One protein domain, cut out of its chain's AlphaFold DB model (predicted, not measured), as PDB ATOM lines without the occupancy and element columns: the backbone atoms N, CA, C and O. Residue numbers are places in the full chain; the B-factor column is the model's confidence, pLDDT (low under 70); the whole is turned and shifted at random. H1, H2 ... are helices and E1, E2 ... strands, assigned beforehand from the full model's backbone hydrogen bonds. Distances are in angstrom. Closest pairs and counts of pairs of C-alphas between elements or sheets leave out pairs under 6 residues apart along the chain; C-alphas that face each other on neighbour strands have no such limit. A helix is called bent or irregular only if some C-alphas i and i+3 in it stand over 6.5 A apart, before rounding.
ATOM      1  N   LYS A 127     103.290 109.646 129.887       64.50
ATOM      2  CA  LYS A 127     104.049 108.653 130.675       64.50
ATOM      3  C   LYS A 127     105.512 109.059 130.892       64.50
ATOM      4  O   LYS A 127     106.062 108.821 131.966       64.50
ATOM      5  N   PHE A 128     106.132 109.698 129.904       63.56
ATOM      6  CA  PHE A 128     107.568 110.005 129.895       63.56
ATOM      7  C   PHE A 128     107.917 111.328 130.572       63.56
ATOM      8  O   PHE A 128     109.087 111.587 130.864       63.56
ATOM      9  N   ASN A 129     106.905 112.124 130.922       57.59
ATOM     10  CA  ASN A 129     107.116 113.410 131.559       57.59
ATOM     11  C   ASN A 129     107.499 113.257 133.035       57.59
ATOM     12  O   ASN A 129     107.933 114.223 133.618       57.59
ATOM     13  N   GLN A 130     107.384 112.107 133.701       57.16
ATOM     14  CA  GLN A 130     107.512 112.075 135.174       57.16
ATOM     15  C   GLN A 130     108.918 111.740 135.711       57.16
ATOM     16  O   GLN A 130     109.142 111.873 136.911       57.16
ATOM     17  N   ASN A 131     109.886 111.401 134.847       57.62
ATOM     18  CA  ASN A 131     111.154 110.765 135.249       57.62
ATOM     19  C   ASN A 131     112.421 111.557 134.864       57.62
ATOM     20  O   ASN A 131     113.404 110.976 134.431       57.62
ATOM     21  N   GLY A 132     112.415 112.886 135.007       62.44
ATOM     22  CA  GLY A 132     113.595 113.735 134.735       62.44
ATOM     23  C   GLY A 132     113.671 114.312 133.316       62.44
ATOM     24  O   GLY A 132     114.392 115.274 133.088       62.44
ATOM     25  N   ASN A 133     112.834 113.838 132.393       78.56
ATOM     26  CA  ASN A 133     112.817 114.319 131.003       78.56
ATOM     27  C   ASN A 133     112.141 115.675 130.802       78.56
ATOM     28  O   ASN A 133     112.208 116.230 129.713       78.56
ATOM     29  N   GLN A 134     111.462 116.207 131.822       80.94
ATOM     30  CA  GLN A 134     110.680 117.443 131.692       80.94
ATOM     31  C   GLN A 134     111.526 118.619 131.236       80.94
ATOM     32  O   GLN A 134     111.055 119.403 130.429       80.94
ATOM     33  N   LEU A 135     112.762 118.716 131.728       87.31
ATOM     34  CA  LEU A 135     113.683 119.775 131.337       87.31
ATOM     35  C   LEU A 135     114.076 119.652 129.857       87.31
ATOM     36  O   LEU A 135     113.961 120.616 129.106       87.31
ATOM     37  N   LEU A 136     114.458 118.445 129.423       88.69
ATOM     38  CA  LEU A 136     114.810 118.161 128.027       88.69
ATOM     39  C   LEU A 136     113.636 118.459 127.083       88.69
ATOM     40  O   LEU A 136     113.814 119.107 126.056       88.69
ATOM     41  N   LEU A 137     112.430 118.032 127.459       87.81
ATOM     42  CA  LEU A 137     111.209 118.244 126.682       87.81
ATOM     43  C   LEU A 137     110.728 119.700 126.716       87.81
ATOM     44  O   LEU A 137     110.146 120.167 125.740       87.81
ATOM     45  N   ALA A 138     110.963 120.434 127.807       85.38
ATOM     46  CA  ALA A 138     110.559 121.834 127.916       85.38
ATOM     47  C   ALA A 138     111.313 122.723 126.922       85.38
ATOM     48  O   ALA A 138     110.734 123.665 126.391       85.38
ATOM     49  N   ASN A 139     112.556 122.375 126.594       86.38
ATOM     50  CA  ASN A 139     113.323 123.082 125.574       86.38
ATOM     51  C   ASN A 139     112.877 122.764 124.131       86.38
ATOM     52  O   ASN A 139     113.412 123.320 123.176       86.38
ATOM     53  N   HIS A 140     111.918 121.855 123.942       84.62
ATOM     54  CA  HIS A 140     111.460 121.435 122.625       84.62
ATOM     55  C   HIS A 140     110.121 122.076 122.249       84.62
ATOM     56  O   HIS A 140     109.152 122.080 123.019       84.62
ATOM     57  N   GLN A 141     110.059 122.617 121.034       83.75
ATOM     58  CA  GLN A 141     108.926 123.418 120.567       83.75
ATOM     59  C   GLN A 141     107.947 122.644 119.677       83.75
ATOM     60  O   GLN A 141     106.873 123.159 119.380       83.75
ATOM     61  N   LEU A 142     108.260 121.403 119.287       84.56
ATOM     62  CA  LEU A 142     107.427 120.669 118.325       84.56
ATOM     63  C   LEU A 142     106.118 120.126 118.903       84.56
ATOM     64  O   LEU A 142     105.286 119.670 118.128       84.56
ATOM     65  N   GLY A 143     105.914 120.177 120.220       86.69
ATOM     66  CA  GLY A 143     104.665 119.725 120.826       86.69
ATOM     67  C   GLY A 143     104.671 119.692 122.347       86.69
ATOM     68  O   GLY A 143     105.655 120.065 122.997       86.69
ATOM     69  N   THR A 144     103.560 119.237 122.916       87.06
ATOM     70  CA  THR A 144     103.355 119.071 124.359       87.06
ATOM     71  C   THR A 144     103.093 117.614 124.754       87.06
ATOM     72  O   THR A 144     103.163 117.277 125.942       87.06
ATOM     73  N   VAL A 145     102.865 116.729 123.777       88.62
ATOM     74  CA  VAL A 145     102.583 115.304 123.988       88.62
ATOM     75  C   VAL A 145     103.576 114.453 123.201       88.62
ATOM     76  O   VAL A 145     103.735 114.648 122.004       88.62
ATOM     77  N   TYR A 146     104.233 113.497 123.863       89.88
ATOM     78  CA  TYR A 146     105.310 112.706 123.260       89.88
ATOM     79  C   TYR A 146     105.164 111.214 123.558       89.88
ATOM     80  O   TYR A 146     104.777 110.839 124.662       89.88
ATOM     81  N   ALA A 147     105.566 110.357 122.630       88.81
ATOM     82  CA  ALA A 147     105.790 108.938 122.904       88.81
ATOM     83  C   ALA A 147     106.942 108.397 122.040       88.81
ATOM     84  O   ALA A 147     107.274 108.994 121.012       88.81
ATOM     85  N   PRO A 148     107.612 107.304 122.441       89.44
ATOM     86  CA  PRO A 148     108.589 106.650 121.583       89.44
ATOM     87  C   PRO A 148     107.884 105.990 120.394       89.44
ATOM     88  O   PRO A 148     106.725 105.582 120.495       89.44
ATOM     89  N   ALA A 149     108.613 105.828 119.287       90.25
ATOM     90  CA  ALA A 149     108.105 105.161 118.084       90.25
ATOM     91  C   ALA A 149     107.496 103.787 118.396       90.25
ATOM     92  O   ALA A 149     106.433 103.458 117.885       90.25
ATOM     93  N   SER A 150     108.108 103.034 119.315       88.31
ATOM     94  CA  SER A 150     107.637 101.710 119.729       88.31
ATOM     95  C   SER A 150     106.247 101.701 120.372       88.31
ATOM     96  O   SER A 150     105.604 100.657 120.387       88.31
ATOM     97  N   GLU A 151     105.760 102.819 120.919       88.69
ATOM     98  CA  GLU A 151     104.376 102.910 121.403       88.69
ATOM     99  C   GLU A 151     103.411 103.201 120.247       88.69
ATOM    100  O   GLU A 151     102.336 102.609 120.205       88.69
ATOM    101  N   TYR A 152     103.799 104.047 119.287       90.56
ATOM    102  CA  TYR A 152     102.988 104.344 118.102       90.56
ATOM    103  C   TYR A 152     102.877 103.150 117.149       90.56
ATOM    104  O   TYR A 152     101.794 102.849 116.669       90.56
ATOM    105  N   GLN A 153     103.973 102.425 116.926       90.50
ATOM    106  CA  GLN A 153     104.041 101.295 115.994       90.50
ATOM    107  C   GLN A 153     103.197 100.083 116.416       90.50
ATOM    108  O   GLN A 153     102.987  99.184 115.608       90.50
ATOM    109  N   LYS A 154     102.690 100.056 117.656       89.19
ATOM    110  CA  LYS A 154     101.705  99.058 118.106       89.19
ATOM    111  C   LYS A 154     100.343  99.233 117.433       89.19
ATOM    112  O   LYS A 154      99.529  98.319 117.488       89.19
ATOM    113  N   ASP A 155     100.079 100.403 116.861       90.81
ATOM    114  CA  ASP A 155      98.871 100.690 116.104       90.81
ATOM    115  C   ASP A 155      99.137 100.537 114.601       90.81
ATOM    116  O   ASP A 155     100.076 101.122 114.054       90.81
ATOM    117  N   ASN A 156      98.288  99.764 113.920       88.88
ATOM    118  CA  ASN A 156      98.445  99.444 112.499       88.88
ATOM    119  C   ASN A 156      98.415 100.679 111.585       88.88
ATOM    120  O   ASN A 156      99.008 100.650 110.509       88.88
ATOM    121  N   SER A 157      97.735 101.757 111.989       89.31
ATOM    122  CA  SER A 157      97.677 103.000 111.211       89.31
ATOM    123  C   SER A 157      98.980 103.802 111.296       89.31
ATOM    124  O   SER A 157      99.349 104.484 110.346       89.31
ATOM    125  N   LEU A 158      99.719 103.668 112.402       90.62
ATOM    126  CA  LEU A 158     100.965 104.393 112.671       90.62
ATOM    127  C   LEU A 158     102.225 103.549 112.412       90.62
ATOM    128  O   LEU A 158     103.324 104.100 112.345       90.62
ATOM    129  N   SER A 159     102.091 102.231 112.234       90.31
ATOM    130  CA  SER A 159     103.212 101.307 111.995       90.31
ATOM    131  C   SER A 159     103.992 101.609 110.711       90.31
ATOM    132  O   SER A 159     105.190 101.337 110.641       90.31
ATOM    133  N   LYS A 160     103.335 102.224 109.719       89.19
ATOM    134  CA  LYS A 160     103.929 102.606 108.428       89.19
ATOM    135  C   LYS A 160     104.707 103.926 108.469       89.19
ATOM    136  O   LYS A 160     105.383 104.256 107.495       89.19
ATOM    137  N   ILE A 161     104.625 104.697 109.558       92.12
ATOM    138  CA  ILE A 161     105.359 105.961 109.669       92.12
ATOM    139  C   ILE A 161     106.857 105.675 109.776       92.12
ATOM    140  O   ILE A 161     107.321 104.979 110.683       92.12
ATOM    141  N   ASN A 162     107.640 106.301 108.897       91.38
ATOM    142  CA  ASN A 162     109.087 106.339 109.046       91.38
ATOM    143  C   ASN A 162     109.487 107.417 110.068       91.38
ATOM    144  O   ASN A 162     109.738 108.573 109.721       91.38
ATOM    145  N   PHE A 163     109.578 107.014 111.336       91.50
ATOM    146  CA  PHE A 163     109.954 107.889 112.449       91.50
ATOM    147  C   PHE A 163     111.360 108.493 112.322       91.50
ATOM    148  O   PHE A 163     111.603 109.550 112.893       91.50
ATOM    149  N   GLN A 164     112.264 107.906 111.529       88.25
ATOM    150  CA  GLN A 164     113.593 108.484 111.284       88.25
ATOM    151  C   GLN A 164     113.532 109.789 110.473       88.25
ATOM    152  O   GLN A 164     114.493 110.551 110.466       88.25
ATOM    153  N   ARG A 165     112.409 110.064 109.790       90.19
ATOM    154  CA  ARG A 165     112.163 111.326 109.068       90.19
ATOM    155  C   ARG A 165     111.487 112.397 109.933       90.19
ATOM    156  O   ARG A 165     111.132 113.462 109.419       90.19
ATOM    157  N   LEU A 166     111.225 112.114 111.205       91.62
ATOM    158  CA  LEU A 166     110.755 113.093 112.186       91.62
ATOM    159  C   LEU A 166     111.952 113.575 113.009       91.62
ATOM    160  O   LEU A 166     112.923 112.839 113.167       91.62
ATOM    161  N   HIS A 167     111.886 114.792 113.542       92.19
ATOM    162  CA  HIS A 167     112.981 115.351 114.334       92.19
ATOM    163  C   HIS A 167     113.199 114.518 115.595       92.19
ATOM    164  O   HIS A 167     114.321 114.113 115.898       92.19
ATOM    165  N   GLY A 168     112.107 114.241 116.315       90.38
ATOM    166  CA  GLY A 168     112.165 113.579 117.608       90.38
ATOM    167  C   GLY A 168     113.037 114.322 118.629       90.38
ATOM    168  O   GLY A 168     113.695 115.327 118.366       90.38
ATOM    169  N   ILE A 169     113.040 113.825 119.857       90.75
ATOM    170  CA  ILE A 169     113.902 114.333 120.915       90.75
ATOM    171  C   ILE A 169     114.427 113.179 121.748       90.75
ATOM    172  O   ILE A 169     113.676 112.307 122.185       90.75
ATOM    173  N   LYS A 170     115.741 113.182 121.970       89.06
ATOM    174  CA  LYS A 170     116.392 112.219 122.849       89.06
ATOM    175  C   LYS A 170     116.127 112.565 124.318       89.06
ATOM    176  O   LYS A 170     116.289 113.713 124.735       89.06
ATOM    177  N   ILE A 171     115.728 111.560 125.089       86.62
ATOM    178  CA  ILE A 171     115.394 111.629 126.514       86.62
ATOM    179  C   ILE A 171     115.971 110.418 127.263       86.62
ATOM    180  O   ILE A 171     116.437 109.470 126.635       86.62
ATOM    181  N   PHE A 172     115.878 110.415 128.594       81.88
ATOM    182  CA  PHE A 172     116.174 109.251 129.429       81.88
ATOM    183  C   PHE A 172     114.917 108.411 129.674       81.88
ATOM    184  O   PHE A 172     113.898 108.911 130.150       81.88
ATOM    185  N   VAL A 173     114.964 107.108 129.415       75.81
ATOM    186  CA  VAL A 173     113.858 106.187 129.706       75.81
ATOM    187  C   VAL A 173     114.324 105.143 130.719       75.81
ATOM    188  O   VAL A 173     115.363 104.523 130.505       75.81
ATOM    189  N   PRO A 174     113.578 104.925 131.820       63.59
ATOM    190  CA  PRO A 174     113.920 103.884 132.775       63.59
ATOM    191  C   PRO A 174     113.753 102.495 132.154       63.59
ATOM    192  O   PRO A 174     112.688 102.169 131.623       63.59
ATOM    193  N   LYS A 175     114.786 101.668 132.277       63.38
ATOM    194  CA  LYS A 175     114.823 100.255 131.912       63.38
ATOM    195  C   LYS A 175     115.111  99.454 133.176       63.38
ATOM    196  O   LYS A 175     116.084  99.722 133.868       63.38
ATOM    197  N   VAL A 176     114.245  98.499 133.504       53.56
ATOM    198  CA  VAL A 176     114.451  97.634 134.673       53.56
ATOM    199  C   VAL A 176     115.189  96.382 134.223       53.56
ATOM    200  O   VAL A 176     114.666  95.625 133.406       53.56
ATOM    201  N   LYS A 177     116.385  96.150 134.758       50.03
ATOM    202  CA  LYS A 177     117.186  94.951 134.503       50.03
ATOM    203  C   LYS A 177     117.592  94.350 135.845       50.03
ATOM    204  O   LYS A 177     118.277  94.994 136.628       50.03
ATOM    205  N   LYS A 178     117.125  93.129 136.139       61.25
ATOM    206  CA  LYS A 178     117.422  92.403 137.395       61.25
ATOM    207  C   LYS A 178     117.179  93.237 138.676       61.25
ATOM    208  O   LYS A 178     117.964  93.186 139.612       61.25
ATOM    209  N   GLY A 179     116.107  94.034 138.705       46.81
ATOM    210  CA  GLY A 179     115.767  94.895 139.850       46.81
ATOM    211  C   GLY A 179     116.485  96.252 139.892       46.81
ATOM    212  O   GLY A 179     116.129  97.092 140.714       46.81
ATOM    213  N   ILE A 180     117.430  96.512 138.983       45.66
ATOM    214  CA  ILE A 180     118.107  97.805 138.833       45.66
ATOM    215  C   ILE A 180     117.361  98.638 137.788       45.66
ATOM    216  O   ILE A 180     117.007  98.130 136.723       45.66
ATOM    217  N   ILE A 181     117.103  99.914 138.091       52.72
ATOM    218  CA  ILE A 181     116.533 100.873 137.136       52.72
ATOM    219  C   ILE A 181     117.683 101.635 136.474       52.72
ATOM    220  O   ILE A 181     118.283 102.514 137.088       52.72
ATOM    221  N   GLU A 182     117.965 101.318 135.217       61.31
ATOM    222  CA  GLU A 182     118.907 102.043 134.360       61.31
ATOM    223  C   GLU A 182     118.167 103.146 133.591       61.31
ATOM    224  O   GLU A 182     116.996 102.989 133.250       61.31
ATOM    225  N   LEU A 183     118.818 104.278 133.322       66.38
ATOM    226  CA  LEU A 183     118.269 105.340 132.475       66.38
ATOM    227  C   LEU A 183     118.950 105.293 131.110       66.38
ATOM    228  O   LEU A 183     120.079 105.762 130.968       66.38
ATOM    229  N   ASN A 184     118.244 104.770 130.111       73.69
ATOM    230  CA  ASN A 184     118.797 104.606 128.772       73.69
ATOM    231  C   ASN A 184     118.346 105.749 127.856       73.69
ATOM    232  O   ASN A 184     117.207 106.219 127.978       73.69
ATOM    233  N   PRO A 185     119.209 106.200 126.932       81.25
ATOM    234  CA  PRO A 185     118.813 107.153 125.908       81.25
ATOM    235  C   PRO A 185     117.730 106.540 125.008       81.25
ATOM    236  O   PRO A 185     117.820 105.387 124.593       81.25
ATOM    237  N   ALA A 186     116.698 107.316 124.689       85.31
ATOM    238  CA  ALA A 186     115.693 106.946 123.695       85.31
ATOM    239  C   ALA A 186     115.147 108.188 122.986       85.31
ATOM    240  O   ALA A 186     115.070 109.259 123.586       85.31
ATOM    241  N   THR A 187     114.715 108.040 121.733       90.94
ATOM    242  CA  THR A 187     114.042 109.114 120.989       90.94
ATOM    243  C   THR A 187     112.528 109.023 121.163       90.94
ATOM    244  O   THR A 187     111.928 107.964 120.966       90.94
ATOM    245  N   VAL A 188     111.903 110.150 121.499       91.25
ATOM    246  CA  VAL A 188     110.445 110.314 121.517       91.25
ATOM    247  C   VAL A 188     110.002 111.344 120.491       91.25
ATOM    248  O   VAL A 188     110.750 112.256 120.158       91.25
ATOM    249  N   TYR A 189     108.774 111.209 120.004       92.88
ATOM    250  CA  TYR A 189     108.227 112.013 118.914       92.88
ATOM    251  C   TYR A 189     106.974 112.737 119.384       92.88
ATOM    252  O   TYR A 189     106.203 112.180 120.167       92.88
ATOM    253  N   ALA A 190     106.805 113.983 118.941       93.12
ATOM    254  CA  ALA A 190     105.652 114.794 119.306       93.12
ATOM    255  C   ALA A 190     104.416 114.369 118.504       93.12
ATOM    256  O   ALA A 190     104.496 114.181 117.289       93.12
ATOM    257  N   VAL A 191     103.258 114.289 119.161       93.50
ATOM    258  CA  VAL A 191     101.972 114.026 118.491       93.50
ATOM    259  C   VAL A 191     101.669 115.113 117.460       93.50
ATOM    260  O   VAL A 191     101.169 114.823 116.380       93.50
ATOM    261  N   GLU A 192     102.000 116.361 117.770       94.00
ATOM    262  CA  GLU A 192     101.771 117.516 116.909       94.00
ATOM    263  C   GLU A 192     102.689 117.515 115.684       94.00
ATOM    264  O   GLU A 192     102.283 117.953 114.611       94.00
ATOM    265  N   GLU A 193     103.905 116.982 115.806       94.69
ATOM    266  CA  GLU A 193     104.781 116.773 114.652       94.69
ATOM    267  C   GLU A 193     104.208 115.696 113.722       94.69
ATOM    268  O   GLU A 193     104.160 115.894 112.507       94.69
ATOM    269  N   ILE A 194     103.715 114.591 114.293       94.06
ATOM    270  CA  ILE A 194     103.035 113.533 113.536       94.06
ATOM    271  C   ILE A 194     101.793 114.104 112.846       94.06
ATOM    272  O   ILE A 194     101.651 113.935 111.643       94.06
ATOM    273  N   GLY A 195     100.942 114.838 113.566       93.62
ATOM    274  CA  GLY A 195      99.712 115.423 113.028       93.62
ATOM    275  C   GLY A 195      99.940 116.483 111.947       93.62
ATOM    276  O   GLY A 195      99.091 116.656 111.084       93.62
ATOM    277  N   LYS A 196     101.091 117.166 111.932       94.06
ATOM    278  CA  LYS A 196     101.450 118.071 110.826       94.06
ATOM    279  C   LYS A 196     101.767 117.323 109.530       94.06
ATOM    280  O   LYS A 196     101.460 117.835 108.461       94.06
ATOM    281  N   LYS A 197     102.406 116.149 109.612       93.25
ATOM    282  CA  LYS A 197     102.771 115.341 108.430       93.25
ATOM    283  C   LYS A 197     101.685 114.346 108.018       93.25
ATOM    284  O   LYS A 197     101.579 114.027 106.842       93.25
ATOM    285  N   HIS A 198     100.908 113.877 108.989       93.56
ATOM    286  CA  HIS A 198      99.853 112.874 108.860       93.56
ATOM    287  C   HIS A 198      98.614 113.316 109.666       93.56
ATOM    288  O   HIS A 198      98.358 112.775 110.753       93.56
ATOM    289  N   PRO A 199      97.872 114.344 109.208       94.31
ATOM    290  CA  PRO A 199      96.730 114.899 109.941       94.31
ATOM    291  C   PRO A 199      95.671 113.858 110.319       94.31
ATOM    292  O   PRO A 199      95.125 113.891 111.423       94.31
ATOM    293  N   GLU A 200      95.436 112.884 109.443       94.06
ATOM    294  CA  GLU A 200      94.499 111.777 109.625       94.06
ATOM    295  C   GLU A 200      94.861 110.860 110.805       94.06
ATOM    296  O   GLU A 200      93.982 110.247 111.413       94.06
ATOM    297  N   LEU A 201      96.141 110.809 111.190       94.38
ATOM    298  CA  LEU A 201      96.648 109.950 112.263       94.38
ATOM    299  C   LEU A 201      96.764 110.669 113.615       94.38
ATOM    300  O   LEU A 201      97.041 110.027 114.633       94.38
ATOM    301  N   MET A 202      96.514 111.983 113.667       93.19
ATOM    302  CA  MET A 202      96.684 112.803 114.874       93.19
ATOM    303  C   MET A 202      95.871 112.272 116.063       93.19
ATOM    304  O   MET A 202      96.383 112.192 117.182       93.19
ATOM    305  N   LYS A 203      94.615 111.874 115.830       92.00
ATOM    306  CA  LYS A 203      93.725 111.362 116.884       92.00
ATOM    307  C   LYS A 203      94.249 110.053 117.483       92.00
ATOM    308  O   LYS A 203      94.255 109.904 118.706       92.00
ATOM    309  N   ASN A 204      94.737 109.143 116.640       92.12
ATOM    310  CA  ASN A 204      95.294 107.857 117.071       92.12
ATOM    311  C   ASN A 204      96.608 108.068 117.834       92.12
ATOM    312  O   ASN A 204      96.789 107.530 118.928       92.12
ATOM    313  N   ALA A 205      97.489 108.931 117.317       91.25
ATOM    314  CA  ALA A 205      98.741 109.283 117.981       91.25
ATOM    315  C   ALA A 205      98.495 109.916 119.362       91.25
ATOM    316  O   ALA A 205      99.136 109.535 120.347       91.25
ATOM    317  N   LEU A 206      97.527 110.832 119.472       90.31
ATOM    318  CA  LEU A 206      97.155 111.443 120.747       90.31
ATOM    319  C   LEU A 206      96.646 110.394 121.747       90.31
ATOM    320  O   LEU A 206      97.113 110.356 122.888       90.31
ATOM    321  N   ALA A 207      95.741 109.512 121.312       87.88
ATOM    322  CA  ALA A 207      95.182 108.458 122.153       87.88
ATOM    323  C   ALA A 207      96.264 107.514 122.706       87.88
ATOM    324  O   ALA A 207      96.231 107.154 123.884       87.88
ATOM    325  N   ILE A 208      97.261 107.157 121.892       88.19
ATOM    326  CA  ILE A 208      98.392 106.319 122.310       88.19
ATOM    327  C   ILE A 208      99.267 107.045 123.330       88.19
ATOM    328  O   ILE A 208      99.540 106.512 124.408       88.19
ATOM    329  N   ALA A 209      99.677 108.279 123.028       85.88
ATOM    330  CA  ALA A 209     100.583 109.031 123.891       85.88
ATOM    331  C   ALA A 209      99.944 109.391 125.250       85.88
ATOM    332  O   ALA A 209     100.647 109.537 126.254       85.88
ATOM    333  N   GLN A 210      98.609 109.460 125.307       82.81
ATOM    334  CA  GLN A 210      97.829 109.729 126.518       82.81
ATOM    335  C   GLN A 210      97.149 108.487 127.120       82.81
ATOM    336  O   GLN A 210      96.361 108.619 128.056       82.81
ATOM    337  N   LYS A 211      97.464 107.267 126.658       76.50
ATOM    338  CA  LYS A 211      96.780 106.020 127.071       76.50
ATOM    339  C   LYS A 211      96.716 105.803 128.593       76.50
ATOM    340  O   LYS A 211      95.772 105.205 129.103       76.50
ATOM    341  N   ASN A 212      97.700 106.315 129.336       67.12
ATOM    342  CA  ASN A 212      97.791 106.183 130.796       67.12
ATOM    343  C   ASN A 212      97.247 107.397 131.576       67.12
ATOM    344  O   ASN A 212      97.365 107.455 132.802       67.12
ATOM    345  N   SER A 213      96.604 108.342 130.896       70.31
ATOM    346  CA  SER A 213      96.073 109.582 131.467       70.31
ATOM    347  C   SER A 213      94.651 109.437 132.015       70.31
ATOM    348  O   SER A 213      93.863 110.371 131.926       70.31
TER     349      SER A 213
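What this domain is: This is residues 127 to 213 of the 326 residues of an uncharacterized protein of Lactobacillus reuteri (UniProt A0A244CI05). A long two-stranded ribbon, E2 and E3, reaches out at one end of the longest axis, and a helical hairpin, H4 and H5, makes the other end. Between them, in the middle, the short strand E1 pairs with the last residues of E3, and the short helices H1, H2 and H3 lie around this part. The printed part has 87 residues, with five named helices and three named strands in the order H1 H2 E1 H3 E2 E3 H4 H5. The sheet order is E1 E3 E2, all antiparallel, and the class is mixed, helices and strands. The whole is compact, with a radius of gyration of the C-alphas of 13.0 A and spans of 40 by 28 by 26 A.

How they stand to each other: H1, residues 127 to 130, and H2, residues 134 to 138, are close but not clearly touching; their closest C-alphas, Asn 129 and Leu 137, are 8.0 A apart. E1, residues 146 to 148, is an edge strand and the antiparallel neighbour of E3, residues 180 to 190, with N 147 and O 189 at 3.1 A. E3 bends by 58 degrees at residue 185, and its residues 180 to 188 pair with E2, residues 169 to 177, for instance N 173 and O 184 at 2.8 A; E2 and E3 form a hairpin. H2 is on the sheet at a height of 8.8 A. H3, residues 149 to 152, touches H5, residues 199 to 209, closest at the C-alphas of Tyr 152 and Ala 205, 6.5 A. H4, residues 191 to 197, forms a helical hairpin with H5: they touch at a shallow tilt of 18 degrees, opposite ways, and the closest C-alphas, Gly 195 and Met 202, are 4.4 A apart. H1, H3 and H5 only graze the sheet, and H4 is only just not on it, with 4 pairs of C-alphas within 10 A. Every O i to N i+4 pair is within hydrogen-bond range in H2 and H4, and 5 of 7 are in H5; H1 and H3 are too short for such a pair.

Where its parts are: H1 begins at C-alpha 127, (104.049, 108.653, 130.675), and is only just irregular, C-alphas 127 and 130 being 6.6 A apart. E2 is 23.9 A long and E3 28.7 A, ending at C-alpha 190, (105.652, 114.794, 119.306). H4 is 10.2 A long. H5 is 15.6 A long, ends at C-alpha 209, (100.583, 109.031, 123.891), and is irregular, C-alphas 200 and 203 being 7.3 A apart.

The domain as a whole: The C-alphas farthest apart, Lys 178 and Pro 199, are 41.1 A apart. The printed part has no cut. The link from H3 to E2, residues 153 to 168, is long. The mean pLDDT of the printed part is 82.7, with residues 127 to 132, 174 to 183 and 212 under 70.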